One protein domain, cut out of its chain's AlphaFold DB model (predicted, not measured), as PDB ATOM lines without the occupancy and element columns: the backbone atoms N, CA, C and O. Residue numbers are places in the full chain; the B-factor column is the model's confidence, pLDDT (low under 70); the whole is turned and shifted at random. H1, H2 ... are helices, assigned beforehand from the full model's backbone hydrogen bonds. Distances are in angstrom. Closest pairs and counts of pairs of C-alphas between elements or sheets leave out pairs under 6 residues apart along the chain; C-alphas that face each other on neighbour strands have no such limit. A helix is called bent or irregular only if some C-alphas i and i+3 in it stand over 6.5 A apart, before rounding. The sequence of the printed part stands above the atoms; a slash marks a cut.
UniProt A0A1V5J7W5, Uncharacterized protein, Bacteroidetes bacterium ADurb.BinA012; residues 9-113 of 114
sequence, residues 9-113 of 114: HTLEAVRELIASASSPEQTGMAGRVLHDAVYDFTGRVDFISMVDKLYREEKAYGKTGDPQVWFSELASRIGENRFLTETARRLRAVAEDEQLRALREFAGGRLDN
ATOM      1  N   HIS A   9     272.148 235.294 196.207       91.75
ATOM      2  CA  HIS A   9     271.003 235.859 195.484       91.75
ATOM      3  C   HIS A   9     269.797 234.918 195.443       91.75
ATOM      4  O   HIS A   9     268.667 235.357 195.621       91.75
ATOM      5  N   THR A  10     270.026 233.620 195.230       92.25
ATOM      6  CA  THR A  10     268.949 232.621 195.236       92.25
ATOM      7  C   THR A  10     268.346 232.490 196.625       92.25
ATOM      8  O   THR A  10     267.128 232.412 196.753       92.25
ATOM      9  N   LEU A  11     269.188 232.489 197.663       91.50
ATOM     10  CA  LEU A  11     268.714 232.421 199.039       91.50
ATOM     11  C   LEU A  11     267.815 233.614 199.372       91.50
ATOM     12  O   LEU A  11     266.743 233.413 199.934       91.50
ATOM     13  N   GLU A  12     268.220 234.829 198.998       92.88
ATOM     14  CA  GLU A  12     267.422 236.022 199.279       92.88
ATOM     15  C   GLU A  12     266.105 236.028 198.496       92.88
ATOM     16  O   GLU A  12     265.050 236.204 199.096       92.88
ATOM     17  N   ALA A  13     266.132 235.687 197.205       92.25
ATOM     18  CA  ALA A  13     264.915 235.579 196.401       92.25
ATOM     19  C   ALA A  13     263.916 234.553 196.973       92.25
ATOM     20  O   ALA A  13     262.708 234.781 196.971       92.25
ATOM     21  N   VAL A  14     264.402 233.419 197.493       93.62
ATOM     22  CA  VAL A  14     263.544 232.416 198.145       93.62
ATOM     23  C   VAL A  14     262.985 232.937 199.469       93.62
ATOM     24  O   VAL A  14     261.816 232.696 199.763       93.62
ATOM     25  N   ARG A  15     263.781 233.661 200.267       93.88
ATOM     26  CA  ARG A  15     263.301 234.273 201.517       93.88
ATOM     27  C   ARG A  15     262.189 235.279 201.251       93.88
ATOM     28  O   ARG A  15     261.178 235.232 201.943       93.88
ATOM     29  N   GLU A  16     262.357 236.130 200.242       94.12
ATOM     30  CA  GLU A  16     261.333 237.085 199.814       94.12
ATOM     31  C   GLU A  16     260.057 236.368 199.358       94.12
ATOM     32  O   GLU A  16     258.976 236.700 199.840       94.12
ATOM     33  N   LEU A  17     260.178 235.332 198.516       95.81
ATOM     34  CA  LEU A  17     259.035 234.529 198.062       95.81
ATOM     35  C   LEU A  17     258.275 233.873 199.219       95.81
ATOM     36  O   LEU A  17     257.048 233.881 199.228       95.81
ATOM     37  N   ILE A  18     258.983 233.296 200.195       95.88
ATOM     38  CA  ILE A  18     258.350 232.674 201.366       95.88
ATOM     39  C   ILE A  18     257.652 233.736 202.221       95.88
ATOM     40  O   ILE A  18     256.531 233.512 202.671       95.88
ATOM     41  N   ALA A  19     258.296 234.884 202.437       95.75
ATOM     42  CA  ALA A  19     257.749 235.957 203.261       95.75
ATOM     43  C   ALA A  19     256.482 236.579 202.656       95.75
ATOM     44  O   ALA A  19     255.581 236.959 203.402       95.75
ATOM     45  N   SER A  20     256.391 236.665 201.326       95.50
ATOM     46  CA  SER A  20     255.212 237.197 200.643       95.50
ATOM     47  C   SER A  20     254.154 236.142 200.329       95.50
ATOM     48  O   SER A  20     253.067 236.523 199.918       95.50
ATOM     49  N   ALA A  21     254.419 234.843 200.511       96.25
ATOM     50  CA  ALA A  21     253.620 233.751 199.944       96.25
ATOM     51  C   ALA A  21     252.107 233.840 200.209       96.25
ATOM     52  O   ALA A  21     251.318 233.447 199.360       96.25
ATOM     53  N   SER A  22     251.679 234.353 201.363       95.31
ATOM     54  CA  SER A  22     250.260 234.451 201.725       95.31
ATOM     55  C   SER A  22     249.581 235.765 201.322       95.31
ATOM     56  O   SER A  22     248.398 235.914 201.609       95.31
ATOM     57  N   SER A  23     250.300 236.719 200.722       95.06
ATOM     58  CA  SER A  23     249.767 238.018 200.275       95.06
ATOM     59  C   SER A  23     249.292 237.941 198.817       95.06
ATOM     60  O   SER A  23     249.967 237.333 197.990       95.06
ATOM     61  N   PRO A  24     248.162 238.559 198.446       95.06
ATOM     62  CA  PRO A  24     247.719 238.579 197.052       95.06
ATOM     63  C   PRO A  24     248.587 239.500 196.165       95.06
ATOM     64  O   PRO A  24     248.609 239.353 194.939       95.06
ATOM     65  N   GLU A  25     249.353 240.422 196.757       95.19
ATOM     66  CA  GLU A  25     250.277 241.326 196.068       95.19
ATOM     67  C   GLU A  25     251.586 240.625 195.672       95.19
ATOM     68  O   GLU A  25     252.654 240.840 196.242       95.19
ATOM     69  N   GLN A  26     251.517 239.786 194.640       95.81
ATOM     70  CA  GLN A  26     252.676 239.024 194.177       95.81
ATOM     71  C   GLN A  26     253.470 239.711 193.063       95.81
ATOM     72  O   GLN A  26     252.925 240.139 192.032       95.81
ATOM     73  N   THR A  27     254.797 239.708 193.224       88.06
ATOM     74  CA  THR A  27     255.762 240.097 192.195       88.06
ATOM     75  C   THR A  27     256.191 238.865 191.385       88.06
ATOM     76  O   THR A  27     256.648 237.848 191.902       88.06
ATOM     77  N   GLY A  28     256.018 238.933 190.063       93.12
ATOM     78  CA  GLY A  28     256.403 237.842 189.161       93.12
ATOM     79  C   GLY A  28     255.498 236.603 189.215       93.12
ATOM     80  O   GLY A  28     254.453 236.584 189.857       93.12
ATOM     81  N   MET A  29     255.865 235.571 188.450       96.94
ATOM     82  CA  MET A  29     255.049 234.356 188.304       96.94
ATOM     83  C   MET A  29     255.240 233.370 189.462       96.94
ATOM     84  O   MET A  29     254.270 232.772 189.912       96.94
ATOM     85  N   ALA A  30     256.470 233.217 189.964       96.50
ATOM     86  CA  ALA A  30     256.766 232.281 191.050       96.50
ATOM     87  C   ALA A  30     255.968 232.608 192.322       96.50
ATOM     88  O   ALA A  30     255.368 231.711 192.904       96.50
ATOM     89  N   GLY A  31     255.890 233.891 192.688       97.56
ATOM     90  CA  GLY A  31     255.084 234.350 193.819       97.56
ATOM     91  C   GLY A  31     253.593 234.066 193.632       97.56
ATOM     92  O   GLY A  31     252.954 233.537 194.533       97.56
ATOM     93  N   ARG A  32     253.046 234.313 192.430       98.12
ATOM     94  CA  ARG A  32     251.637 234.000 192.116       98.12
ATOM     95  C   ARG A  32     251.321 232.513 192.251       98.12
ATOM     96  O   ARG A  32     250.297 232.163 192.818       98.12
ATOM     97  N   VAL A  33     252.201 231.650 191.744       97.81
ATOM     98  CA  VAL A  33     252.041 230.193 191.860       97.81
ATOM     99  C   VAL A  33     252.143 229.744 193.318       97.81
ATOM    100  O   VAL A  33     251.381 228.881 193.743       97.81
ATOM    101  N   LEU A  34     253.066 230.324 194.092       97.75
ATOM    102  CA  LEU A  34     253.224 229.985 195.502       97.75
ATOM    103  C   LEU A  34     252.023 230.446 196.342       97.75
ATOM    104  O   LEU A  34     251.556 229.681 197.178       97.75
ATOM    105  N   HIS A  35     251.492 231.644 196.085       97.88
ATOM    106  CA  HIS A  35     250.256 232.131 196.707       97.88
ATOM    107  C   HIS A  35     249.073 231.217 196.409       97.88
ATOM    108  O   HIS A  35     248.411 230.757 197.338       97.88
ATOM    109  N   ASP A  36     248.888 230.845 195.142       97.38
ATOM    110  CA  ASP A  36     247.852 229.885 194.763       97.38
ATOM    111  C   ASP A  36     248.006 228.558 195.518       97.38
ATOM    112  O   ASP A  36     247.016 228.005 195.985       97.38
ATOM    113  N   ALA A  37     249.237 228.068 195.706       96.38
ATOM    114  CA  ALA A  37     249.499 226.845 196.461       96.38
ATOM    115  C   ALA A  37     249.191 226.980 197.966       96.38
ATOM    116  O   ALA A  37     248.706 226.024 198.571       96.38
ATOM    117  N   VAL A  38     249.431 228.149 198.574       96.06
ATOM    118  CA  VAL A  38     249.058 228.429 199.977       96.06
ATOM    119  C   VAL A  38     247.539 228.353 200.163       96.06
ATOM    120  O   VAL A  38     247.071 227.821 201.170       96.06
ATOM    121  N   TYR A  39     246.769 228.848 199.190       95.56
ATOM    122  CA  TYR A  39     245.305 228.909 199.250       95.56
ATOM    123  C   TYR A  39     244.591 227.762 198.519       95.56
ATOM    124  O   TYR A  39     243.362 227.703 198.547       95.56
ATOM    125  N   ASP A  40     245.319 226.804 197.937       95.25
ATOM    126  CA  ASP A  40     244.762 225.682 197.161       95.25
ATOM    127  C   ASP A  40     243.721 224.873 197.945       95.25
ATOM    128  O   ASP A  40     242.716 224.420 197.393       95.25
ATOM    129  N   PHE A  41     243.888 224.776 199.269       93.12
ATOM    130  CA  PHE A  41     242.942 224.071 200.134       93.12
ATOM    131  C   PHE A  41     241.508 224.614 200.049       93.12
ATOM    132  O   PHE A  41     240.559 223.859 200.263       93.12
ATOM    133  N   THR A  42     241.342 225.890 199.691       93.75
ATOM    134  CA  THR A  42     240.036 226.533 199.506       93.75
ATOM    135  C   THR A  42     239.301 226.018 198.272       93.75
ATOM    136  O   THR A  42     238.085 226.102 198.219       93.75
ATOM    137  N   GLY A  43     239.987 225.424 197.293       93.31
ATOM    138  CA  GLY A  43     239.370 224.861 196.089       93.31
ATOM    139  C   GLY A  43     238.971 223.388 196.208       93.31
ATOM    140  O   GLY A  43     238.475 222.819 195.232       93.31
ATOM    141  N   ARG A  44     239.211 222.745 197.359       95.44
ATOM    142  CA  ARG A  44     239.084 221.290 197.526       95.44
ATOM    143  C   ARG A  44     237.732 220.850 198.083       95.44
ATOM    144  O   ARG A  44     237.142 221.509 198.930       95.44
ATOM    145  N   VAL A  45     237.294 219.658 197.683       95.81
ATOM    146  CA  VAL A  45     236.032 219.048 198.149       95.81
ATOM    147  C   VAL A  45     236.020 218.717 199.646       95.81
ATOM    148  O   VAL A  45     234.963 218.673 200.262       95.81
ATOM    149  N   ASP A  46     237.189 218.498 200.251       96.06
ATOM    150  CA  ASP A  46     237.362 218.180 201.673       96.06
ATOM    151  C   ASP A  46     237.647 219.419 202.545       96.06
ATOM    152  O   ASP A  46     238.016 219.280 203.714       96.06
ATOM    153  N   PHE A  47     237.445 220.625 202.001       95.75
ATOM    154  CA  PHE A  47     237.718 221.912 202.650       95.75
ATOM    155  C   PHE A  47     237.176 222.008 204.083       95.75
ATOM    156  O   PHE A  47     237.952 222.236 205.010       95.75
ATOM    157  N   ILE A  48     235.882 221.751 204.308       96.00
ATOM    158  CA  ILE A  48     235.271 221.862 205.648       96.00
ATOM    159  C   ILE A  48     235.905 220.894 206.652       96.00
ATOM    160  O   ILE A  48     236.165 221.260 207.797       96.00
ATOM    161  N   SER A  49     236.221 219.672 206.217       95.62
ATOM    162  CA  SER A  49     236.885 218.688 207.079       95.62
ATOM    163  C   SER A  49     238.312 219.107 207.444       95.62
ATOM    164  O   SER A  49     238.755 218.841 208.561       95.62
ATOM    165  N   MET A  50     239.044 219.759 206.535       95.81
ATOM    166  CA  MET A  50     240.356 220.337 206.849       95.81
ATOM    167  C   MET A  50     240.246 221.530 207.797       95.81
ATOM    168  O   MET A  50     241.009 221.608 208.757       95.81
ATOM    169  N   VAL A  51     239.284 222.425 207.568       95.56
ATOM    170  CA  VAL A  51     239.062 223.602 208.414       95.56
ATOM    171  C   VAL A  51     238.706 223.202 209.848       95.56
ATOM    172  O   VAL A  51     239.267 223.760 210.785       95.56
ATOM    173  N   ASP A  52     237.838 222.205 210.046       95.31
ATOM    174  CA  ASP A  52     237.508 221.707 211.389       95.31
ATOM    175  C   ASP A  52     238.729 221.104 212.099       95.31
ATOM    176  O   ASP A  52     238.930 221.334 213.291       95.31
ATOM    177  N   LYS A  53     239.588 220.372 211.376       96.06
ATOM    178  CA  LYS A  53     240.849 219.856 211.934       96.06
ATOM    179  C   LYS A  53     241.778 220.992 212.357       96.06
ATOM    180  O   LYS A  53     242.260 220.960 213.487       96.06
ATOM    181  N   LEU A  54     241.966 221.996 211.497       95.44
ATOM    182  CA  LEU A  54     242.783 223.174 211.796       95.44
ATOM    183  C   LEU A  54     242.252 223.917 213.027       95.44
ATOM    184  O   LEU A  54     243.011 224.202 213.947       95.44
ATOM    185  N   TYR A  55     240.941 224.163 213.087       95.81
ATOM    186  CA  TYR A  55     240.313 224.816 214.234       95.81
ATOM    187  C   TYR A  55     240.556 224.040 215.536       95.81
ATOM    188  O   TYR A  55     240.933 224.621 216.552       95.81
ATOM    189  N   ARG A  56     240.360 222.714 215.524       94.81
ATOM    190  CA  ARG A  56     240.593 221.865 216.706       94.81
ATOM    191  C   ARG A  56     242.053 221.883 217.143       94.81
ATOM    192  O   ARG A  56     242.310 221.921 218.345       94.81
ATOM    193  N   GLU A  57     242.982 221.854 216.193       97.12
ATOM    194  CA  GLU A  57     244.415 221.941 216.462       97.12
ATOM    195  C   GLU A  57     244.768 223.284 217.110       97.12
ATOM    196  O   GLU A  57     245.312 223.316 218.213       97.12
ATOM    197  N   GLU A  58     244.389 224.402 216.493       96.12
ATOM    198  CA  GLU A  58     244.660 225.735 217.035       96.12
ATOM    199  C   GLU A  58     244.000 225.950 218.401       96.12
ATOM    200  O   GLU A  58     244.619 226.528 219.298       96.12
ATOM    201  N   LYS A  59     242.788 225.418 218.599       94.50
ATOM    202  CA  LYS A  59     242.104 225.440 219.893       94.50
ATOM    203  C   LYS A  59     242.871 224.660 220.954       94.50
ATOM    204  O   LYS A  59     243.022 225.154 222.069       94.50
ATOM    205  N   ALA A  60     243.384 223.475 220.623       95.12
ATOM    206  CA  ALA A  60     244.185 222.669 221.544       95.12
ATOM    207  C   ALA A  60     245.489 223.377 221.956       95.12
ATOM    208  O   ALA A  60     245.931 223.232 223.094       95.12
ATOM    209  N   TYR A  61     246.065 224.190 221.067       95.94
ATOM    210  CA  TYR A  61     247.226 225.037 221.360       95.94
ATOM    211  C   TYR A  61     246.879 226.390 222.007       95.94
ATOM    212  O   TYR A  61     247.779 227.200 222.222       95.94
ATOM    213  N   GLY A  62     245.603 226.663 222.309       93.38
ATOM    214  CA  GLY A  62     245.166 227.928 222.909       93.38
ATOM    215  C   GLY A  62     245.296 229.144 221.985       93.38
ATOM    216  O   GLY A  62     245.355 230.271 222.467       93.38
ATOM    217  N   LYS A  63     245.364 228.929 220.664       90.75
ATOM    218  CA  LYS A  63     245.492 229.991 219.650       90.75
ATOM    219  C   LYS A  63     244.150 230.583 219.221       90.75
ATOM    220  O   LYS A  63     244.128 231.622 218.573       90.75
ATOM    221  N   THR A  64     243.040 229.933 219.564       88.19
ATOM    222  CA  THR A  64     241.691 230.392 219.212       88.19
ATOM    223  C   THR A  64     240.975 230.960 220.429       88.19
ATOM    224  O   THR A  64     240.985 230.334 221.491       88.19
ATOM    225  N   GLY A  65     240.288 232.086 220.250       83.38
ATOM    226  CA  GLY A  65     239.309 232.599 221.205       83.38
ATOM    227  C   GLY A  65     237.899 232.120 220.861       83.38
ATOM    228  O   GLY A  65     237.613 230.922 220.837       83.38
ATOM    229  N   ASP A  66     237.028 233.082 220.575       90.00
ATOM    230  CA  ASP A  66     235.655 232.845 220.140       90.00
ATOM    231  C   ASP A  66     235.625 232.100 218.781       90.00
ATOM    232  O   ASP A  66     236.223 232.578 217.808       90.00
ATOM    233  N   PRO A  67     234.939 230.940 218.683       90.81
ATOM    234  CA  PRO A  67     234.756 230.238 217.416       90.81
ATOM    235  C   PRO A  67     234.173 231.125 216.308       90.81
ATOM    236  O   PRO A  67     234.616 231.034 215.165       90.81
ATOM    237  N   GLN A  68     233.207 231.989 216.625       90.38
ATOM    238  CA  GLN A  68     232.564 232.869 215.650       90.38
ATOM    239  C   GLN A  68     233.572 233.846 215.042       90.38
ATOM    240  O   GLN A  68     233.596 234.026 213.821       90.38
ATOM    241  N   VAL A  69     234.429 234.431 215.881       92.50
ATOM    242  CA  VAL A  69     235.510 235.319 215.432       92.50
ATOM    243  C   VAL A  69     236.474 234.547 214.535       92.50
ATOM    244  O   VAL A  69     236.728 234.979 213.414       92.50
ATOM    245  N   TRP A  70     236.912 233.359 214.959       95.19
ATOM    246  CA  TRP A  70     237.856 232.540 214.196       95.19
ATOM    247  C   TRP A  70     237.338 232.169 212.795       95.19
ATOM    248  O   TRP A  70     238.039 232.331 211.795       95.19
ATOM    249  N   PHE A  71     236.085 231.706 212.689       94.94
ATOM    250  CA  PHE A  71     235.493 231.365 211.390       94.94
ATOM    251  C   PHE A  71     235.256 232.603 210.514       94.94
ATOM    252  O   PHE A  71     235.411 232.521 209.294       94.94
ATOM    253  N   SER A  72     234.913 233.747 211.114       93.31
ATOM    254  CA  SER A  72     234.762 235.013 210.388       93.31
ATOM    255  C   SER A  72     236.096 235.506 209.819       93.31
ATOM    256  O   SER A  72     236.150 235.922 208.661       93.31
ATOM    257  N   GLU A  73     237.177 235.426 210.595       94.44
ATOM    258  CA  GLU A  73     238.530 235.778 210.148       94.44
ATOM    259  C   GLU A  73     238.992 234.873 209.003       94.44
ATOM    260  O   GLU A  73     239.498 235.360 207.989       94.44
ATOM    261  N   LEU A  74     238.749 233.560 209.107       94.38
ATOM    262  CA  LEU A  74     239.041 232.624 208.025       94.38
ATOM    263  C   LEU A  74     238.266 232.969 206.746       94.38
ATOM    264  O   LEU A  74     238.848 232.953 205.662       94.38
ATOM    265  N   ALA A  75     236.978 233.300 206.861       93.94
ATOM    266  CA  ALA A  75     236.162 233.695 205.716       93.94
ATOM    267  C   ALA A  75     236.690 234.979 205.048       93.94
ATOM    268  O   ALA A  75     236.765 235.023 203.820       93.94
ATOM    269  N   SER A  76     237.097 235.988 205.835       93.50
ATOM    270  CA  SER A  76     237.719 237.217 205.307       93.50
ATOM    271  C   SER A  76     239.012 236.897 204.570       93.50
ATOM    272  O   SER A  76     239.174 237.268 203.410       93.50
ATOM    273  N   ARG A  77     239.887 236.099 205.197       92.56
ATOM    274  CA  ARG A  77     241.170 235.700 204.615       92.56
ATOM    275  C   ARG A  77     240.988 234.995 203.273       92.56
ATOM    276  O   ARG A  77     241.729 235.288 202.346       92.56
ATOM    277  N   ILE A  78     240.013 234.093 203.152       91.50
ATOM    278  CA  ILE A  78     239.716 233.402 201.886       91.50
ATOM    279  C   ILE A  78     239.215 234.390 200.827       91.50
ATOM    280  O   ILE A  78     239.702 234.363 199.702       91.50
ATOM    281  N   GLY A  79     238.285 235.282 201.181       91.31
ATOM    282  CA  GLY A  79     237.740 236.264 200.237       91.31
ATOM    283  C   GLY A  79     238.771 237.288 199.745       91.31
ATOM    284  O   GLY A  79     238.717 237.719 198.595       91.31
ATOM    285  N   GLU A  80     239.730 237.657 200.594       93.06
ATOM    286  CA  GLU A  80     240.830 238.569 200.256       93.06
ATOM    287  C   GLU A  80     241.921 237.897 199.403       93.06
ATOM    288  O   GLU A  80     242.647 238.577 198.677       93.06
ATOM    289  N   ASN A  81     242.036 236.564 199.450       93.50
ATOM    290  CA  ASN A  81     243.142 235.812 198.856       93.50
ATOM    291  C   ASN A  81     242.684 234.862 197.752       93.50
ATOM    292  O   ASN A  81     242.733 233.637 197.871       93.50
ATOM    293  N   ARG A  82     242.272 235.454 196.635       91.38
ATOM    294  CA  ARG A  82     241.826 234.716 195.450       91.38
ATOM    295  C   ARG A  82     242.986 234.136 194.655       91.38
ATOM    296  O   ARG A  82     244.062 234.725 194.609       91.38
ATOM    297  N   PHE A  83     242.710 233.061 193.915       95.19
ATOM    298  CA  PHE A  83     243.669 232.505 192.963       95.19
ATOM    299  C   PHE A  83     244.103 233.542 191.921       95.19
ATOM    300  O   PHE A  83     243.270 234.115 191.208       95.19
ATOM    301  N   LEU A  84     245.410 233.730 191.790       96.88
ATOM    302  CA  LEU A  84     246.076 234.699 190.935       96.88
ATOM    303  C   LEU A  84     246.325 234.146 189.529       96.88
ATOM    304  O   LEU A  84     246.203 234.897 188.553       96.88
ATOM    305  N   THR A  85     246.606 232.847 189.379       97.44
ATOM    306  CA  THR A  85     246.858 232.231 188.066       97.44
ATOM    307  C   THR A  85     245.606 231.627 187.425       97.44
ATOM    308  O   THR A  85     244.689 231.136 188.084       97.44
ATOM    309  N   GLU A  86     245.582 231.618 186.088       96.94
ATOM    310  CA  GLU A  86     244.538 230.939 185.307       96.94
ATOM    311  C   GLU A  86     244.497 229.433 185.578       96.94
ATOM    312  O   GLU A  86     243.425 228.834 185.601       96.94
ATOM    313  N   THR A  87     245.660 228.817 185.793       96.62
ATOM    314  CA  THR A  87     245.767 227.381 186.055       96.62
ATOM    315  C   THR A  87     245.077 227.014 187.364       96.62
ATOM    316  O   THR A  87     244.210 226.145 187.351       96.62
ATOM    317  N   ALA A  88     245.376 227.706 188.467       96.12
ATOM    318  CA  ALA A  88     244.738 227.430 189.756       96.12
ATOM    319  C   ALA A  88     243.218 227.661 189.706       96.12
ATOM    320  O   ALA A  88     242.439 226.818 190.155       96.12
ATOM    321  N   ARG A  89     242.771 228.737 189.036       95.25
ATOM    322  CA  ARG A  89     241.337 228.993 188.809       95.25
ATOM    323  C   ARG A  89     240.622 227.860 188.066       95.25
ATOM    324  O   ARG A  89     239.433 227.663 188.302       95.25
ATOM    325  N   ARG A  90     241.310 227.140 187.173       95.00
ATOM    326  CA  ARG A  90     240.753 226.006 186.409       95.00
ATOM    327  C   ARG A  90     240.833 224.674 187.146       95.00
ATOM    328  O   ARG A  90     239.990 223.821 186.902       95.00
ATOM    329  N   LEU A  91     241.848 224.482 187.986       94.69
ATOM    330  CA  LEU A  91     242.080 223.219 188.693       94.69
ATOM    331  C   LEU A  91     241.234 223.059 189.960       94.69
ATOM    332  O   LEU A  91     241.094 221.937 190.444       94.69
ATOM    333  N   ARG A  92     240.653 224.143 190.489       93.19
ATOM    334  CA  ARG A  92     239.758 224.064 191.651       93.19
ATOM    335  C   ARG A  92     238.572 223.134 191.378       93.19
ATOM    336  O   ARG A  92     237.944 223.206 190.322       93.19
ATOM    337  N   ALA A  93     238.237 222.306 192.361       93.94
ATOM    338  CA  ALA A  93     237.071 221.432 192.295       93.94
ATOM    339  C   ALA A  93     235.781 222.165 192.696       93.94
ATOM    340  O   ALA A  93     234.706 221.826 192.210       93.94
ATOM    341  N   VAL A  94     235.896 223.168 193.569       93.75
ATOM    342  CA  VAL A  94     234.770 223.924 194.129       93.75
ATOM    343  C   VAL A  94     235.019 225.424 193.961       93.75
ATOM    344  O   VAL A  94     236.159 225.891 194.033       93.75
ATOM    345  N   ALA A  95     233.957 226.187 193.699       92.06
ATOM    346  CA  ALA A  95     234.035 227.640 193.586       92.06
ATOM    347  C   ALA A  95     234.173 228.316 194.964       92.06
ATOM    348  O   ALA A  95     233.632 227.840 195.959       92.06
ATOM    349  N   GLU A  96     234.847 229.468 195.008       89.69
ATOM    350  CA  GLU A  96     235.076 230.255 196.236       89.69
ATOM    351  C   GLU A  96     233.769 230.593 196.970       89.69
ATOM    352  O   GLU A  96     233.655 230.350 198.168       89.69
ATOM    353  N   ASP A  97     232.754 231.075 196.248       91.62
ATOM    354  CA  ASP A  97     231.464 231.450 196.842       91.62
ATOM    355  C   ASP A  97     230.751 230.255 197.493       91.62
ATOM    356  O   ASP A  97     230.119 230.384 198.544       91.62
ATOM    357  N   GLU A  98     230.877 229.072 196.889       93.94
ATOM    358  CA  GLU A  98     230.315 227.838 197.433       93.94
ATOM    359  C   GLU A  98     231.035 227.417 198.718       93.94
ATOM    360  O   GLU A  98     230.385 227.009 199.682       93.94
ATOM    361  N   GLN A  99     232.353 227.604 198.777       94.12
ATOM    362  CA  GLN A  99     233.161 227.296 199.958       94.12
ATOM    363  C   GLN A  99     232.894 228.267 201.101       94.12
ATOM    364  O   GLN A  99     232.744 227.850 202.249       94.12
ATOM    365  N   LEU A 100     232.762 229.560 200.798       94.06
ATOM    366  CA  LEU A 100     232.381 230.570 201.782       94.06
ATOM    367  C   LEU A 100     230.982 230.301 202.349       94.06
ATOM    368  O   LEU A 100     230.767 230.477 203.549       94.06
ATOM    369  N   ARG A 101     230.038 229.838 201.521       94.12
ATOM    370  CA  ARG A 101     228.716 229.402 201.993       94.12
ATOM    371  C   ARG A 101     228.826 228.184 202.911       94.12
ATOM    372  O   ARG A 101     228.318 228.243 204.028       94.12
ATOM    373  N   ALA A 102     229.531 227.135 202.484       94.31
ATOM    374  CA  ALA A 102     229.720 225.925 203.282       94.31
ATOM    375  C   ALA A 102     230.389 226.224 204.636       94.31
ATOM    376  O   ALA A 102     230.003 225.665 205.662       94.31
ATOM    377  N   LEU A 103     231.355 227.151 204.662       95.00
ATOM    378  CA  LEU A 103     232.018 227.587 205.889       95.00
ATOM    379  C   LEU A 103     231.046 228.262 206.861       95.00
ATOM    380  O   LEU A 103     231.076 227.969 208.055       95.00
ATOM    381  N   ARG A 104     230.183 229.151 206.358       93.06
ATOM    382  CA  ARG A 104     229.187 229.865 207.171       93.06
ATOM    383  C   ARG A 104     228.141 228.914 207.747       93.06
ATOM    384  O   ARG A 104     227.820 229.026 208.924       93.06
ATOM    385  N   GLU A 105     227.650 227.971 206.945       94.12
ATOM    386  CA  GLU A 105     226.707 226.938 207.395       94.12
ATOM    387  C   GLU A 105     227.332 226.047 208.476       94.12
ATOM    388  O   GLU A 105     226.731 225.825 209.528       94.12
ATOM    389  N   PHE A 106     228.572 225.597 208.258       93.19
ATOM    390  CA  PHE A 106     229.313 224.802 209.233       93.19
ATOM    391  C   PHE A 106     229.553 225.561 210.547       93.19
ATOM    392  O   PHE A 106     229.350 225.007 211.629       93.19
ATOM    393  N   ALA A 107     229.964 226.828 210.464       90.62
ATOM    394  CA  ALA A 107     230.193 227.670 211.632       90.62
ATOM    395  C   ALA A 107     228.897 227.906 212.424       90.62
ATOM    396  O   ALA A 107     228.900 227.735 213.642       90.62
ATOM    397  N   GLY A 108     227.789 228.222 211.742       85.56
ATOM    398  CA  GLY A 108     226.475 228.403 212.366       85.56
ATOM    399  C   GLY A 108     226.015 227.152 213.115       85.56
ATOM    400  O   GLY A 108     225.758 227.215 214.315       85.56
ATOM    401  N   GLY A 109     226.061 225.988 212.459       80.19
ATOM    402  CA  GLY A 109     225.704 224.720 213.099       80.19
ATOM    403  C   GLY A 109     226.596 224.347 214.291       80.19
ATOM    404  O   GLY A 109     226.185 223.570 215.147       80.19
ATOM    405  N   ARG A 110     227.816 224.886 214.387       73.38
ATOM    406  CA  ARG A 110     228.696 224.667 215.543       73.38
ATOM    407  C   ARG A 110     228.369 225.590 216.715       73.38
ATOM    408  O   ARG A 110     228.510 225.156 217.853       73.38
ATOM    409  N   LEU A 111     227.960 226.827 216.442       63.62
ATOM    410  CA  LEU A 111     227.534 227.784 217.466       63.62
ATOM    411  C   LEU A 111     226.206 227.364 218.106       63.62
ATOM    412  O   LEU A 111     226.052 227.509 219.309       63.62
ATOM    413  N   ASP A 112     225.303 226.756 217.333       62.38
ATOM    414  CA  ASP A 112     224.023 226.244 217.846       62.38
ATOM    415  C   ASP A 112     224.182 225.022 218.781       62.38
ATOM    416  O   ASP A 112     223.264 224.683 219.526       62.38
ATOM    417  N   ASN A 113     225.337 224.345 218.734       55.69
ATOM    418  CA  ASN A 113     225.639 223.115 219.481       55.69
ATOM    419  C   ASN A 113     226.695 223.300 220.598       55.69
ATOM    420  O   ASN A 113     227.138 222.300 221.173       55.69
TER     421      ASN A 113
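AT A GLANCE: This is residues 9 to 113 of the 114 residues of an uncharacterized protein of Bacteroidetes bacterium ADurb.BinA012 (UniProt A0A1V5J7W5). An elongated chain of helices: at one end H4 and H6 lie side by side, running opposite ways, with H3 set at a slant to H6 so that the centres of the three make a triangle. Kinked H2 leads from this group toward the other end, where H1 packs on it and makes the far tip, while short H5 lies beside H2. The printed part has 105 residues with six named helices, H1 to H6 in order, and no named strand; the class is all helix. It is only just compact, close to loose, with a radius of gyration of the C-alphas of 15.3 A, and spans 52 by 32 by 19 A.

HOW THE PARTS SIT: H6, residues 96 to 111, touches H4, residues 67 to 80, at a shallow tilt of 5 degrees, opposite ways; the closest C-alphas are those of Ala 75 and Leu 100, 6.3 A apart. H6 touches H3, residues 47 to 60, at a steep tilt of 46 degrees, the same way, with residues 47 and 48 of H3 alone; the closest C-alphas, those of Ile 48 and Leu 103, are 6.6 A apart. H3 and H4 are near each other, with 7 pairs of C-alphas within 10 A. H2, residues 28 to 43, and H6 touch only at their ends, where the closest C-alphas, those of Gly 43 and Glu 96, are 6.9 A apart. H2 has a kink of 38 degrees near residue 37 and is irregular, with C-alphas 38 and 41 standing 7.5 A apart. H1, residues 9 to 20, touches H2 with residues 17 to 20 alone, at a steep tilt of 38 degrees, only just past shallow; the closest C-alphas, those of Leu 17 and Gly 31, are 5.8 A apart. H5, residues 86 to 91, is close to H2 but not clearly touching, with the C-alphas of Asp 36 and Ala 88 closest at 6.4 A. H1 is apart from H3, H4, H5 and H6. The helix packing is mostly crossed, but only just: 1 of 3 such touching pairs has a shallow tilt. Every O i to N i+4 pair is within hydrogen-bond range in H1, H3, H4, H5 and H6, and 8 of 12 are in H2.

IN THESE COORDINATES: H6 is 22.7 A from first to last C-alpha and ends at C-alpha 111, (227.534, 227.784, 217.466). H2 is 22.5 A long, from C-alpha 28 at (256.403, 237.842, 189.161). H3 and H4 are each 20.0 A, H1 is 16.7 A and H5 is 8.8 A. H1 begins at C-alpha 9, (271.003, 235.859, 195.484).

THE WHOLE: The two C-alphas farthest apart, those of His 9 and Asp 112, are 52.9 A apart. The printed part has no cut. The links H2 to H3, H4 to H5 and H5 to H6 are tight, those from H1 to H2 and H3 to H4 are short, and no link is long. The mean pLDDT of the printed part is 92.9, with residues 111 to 113 under 70.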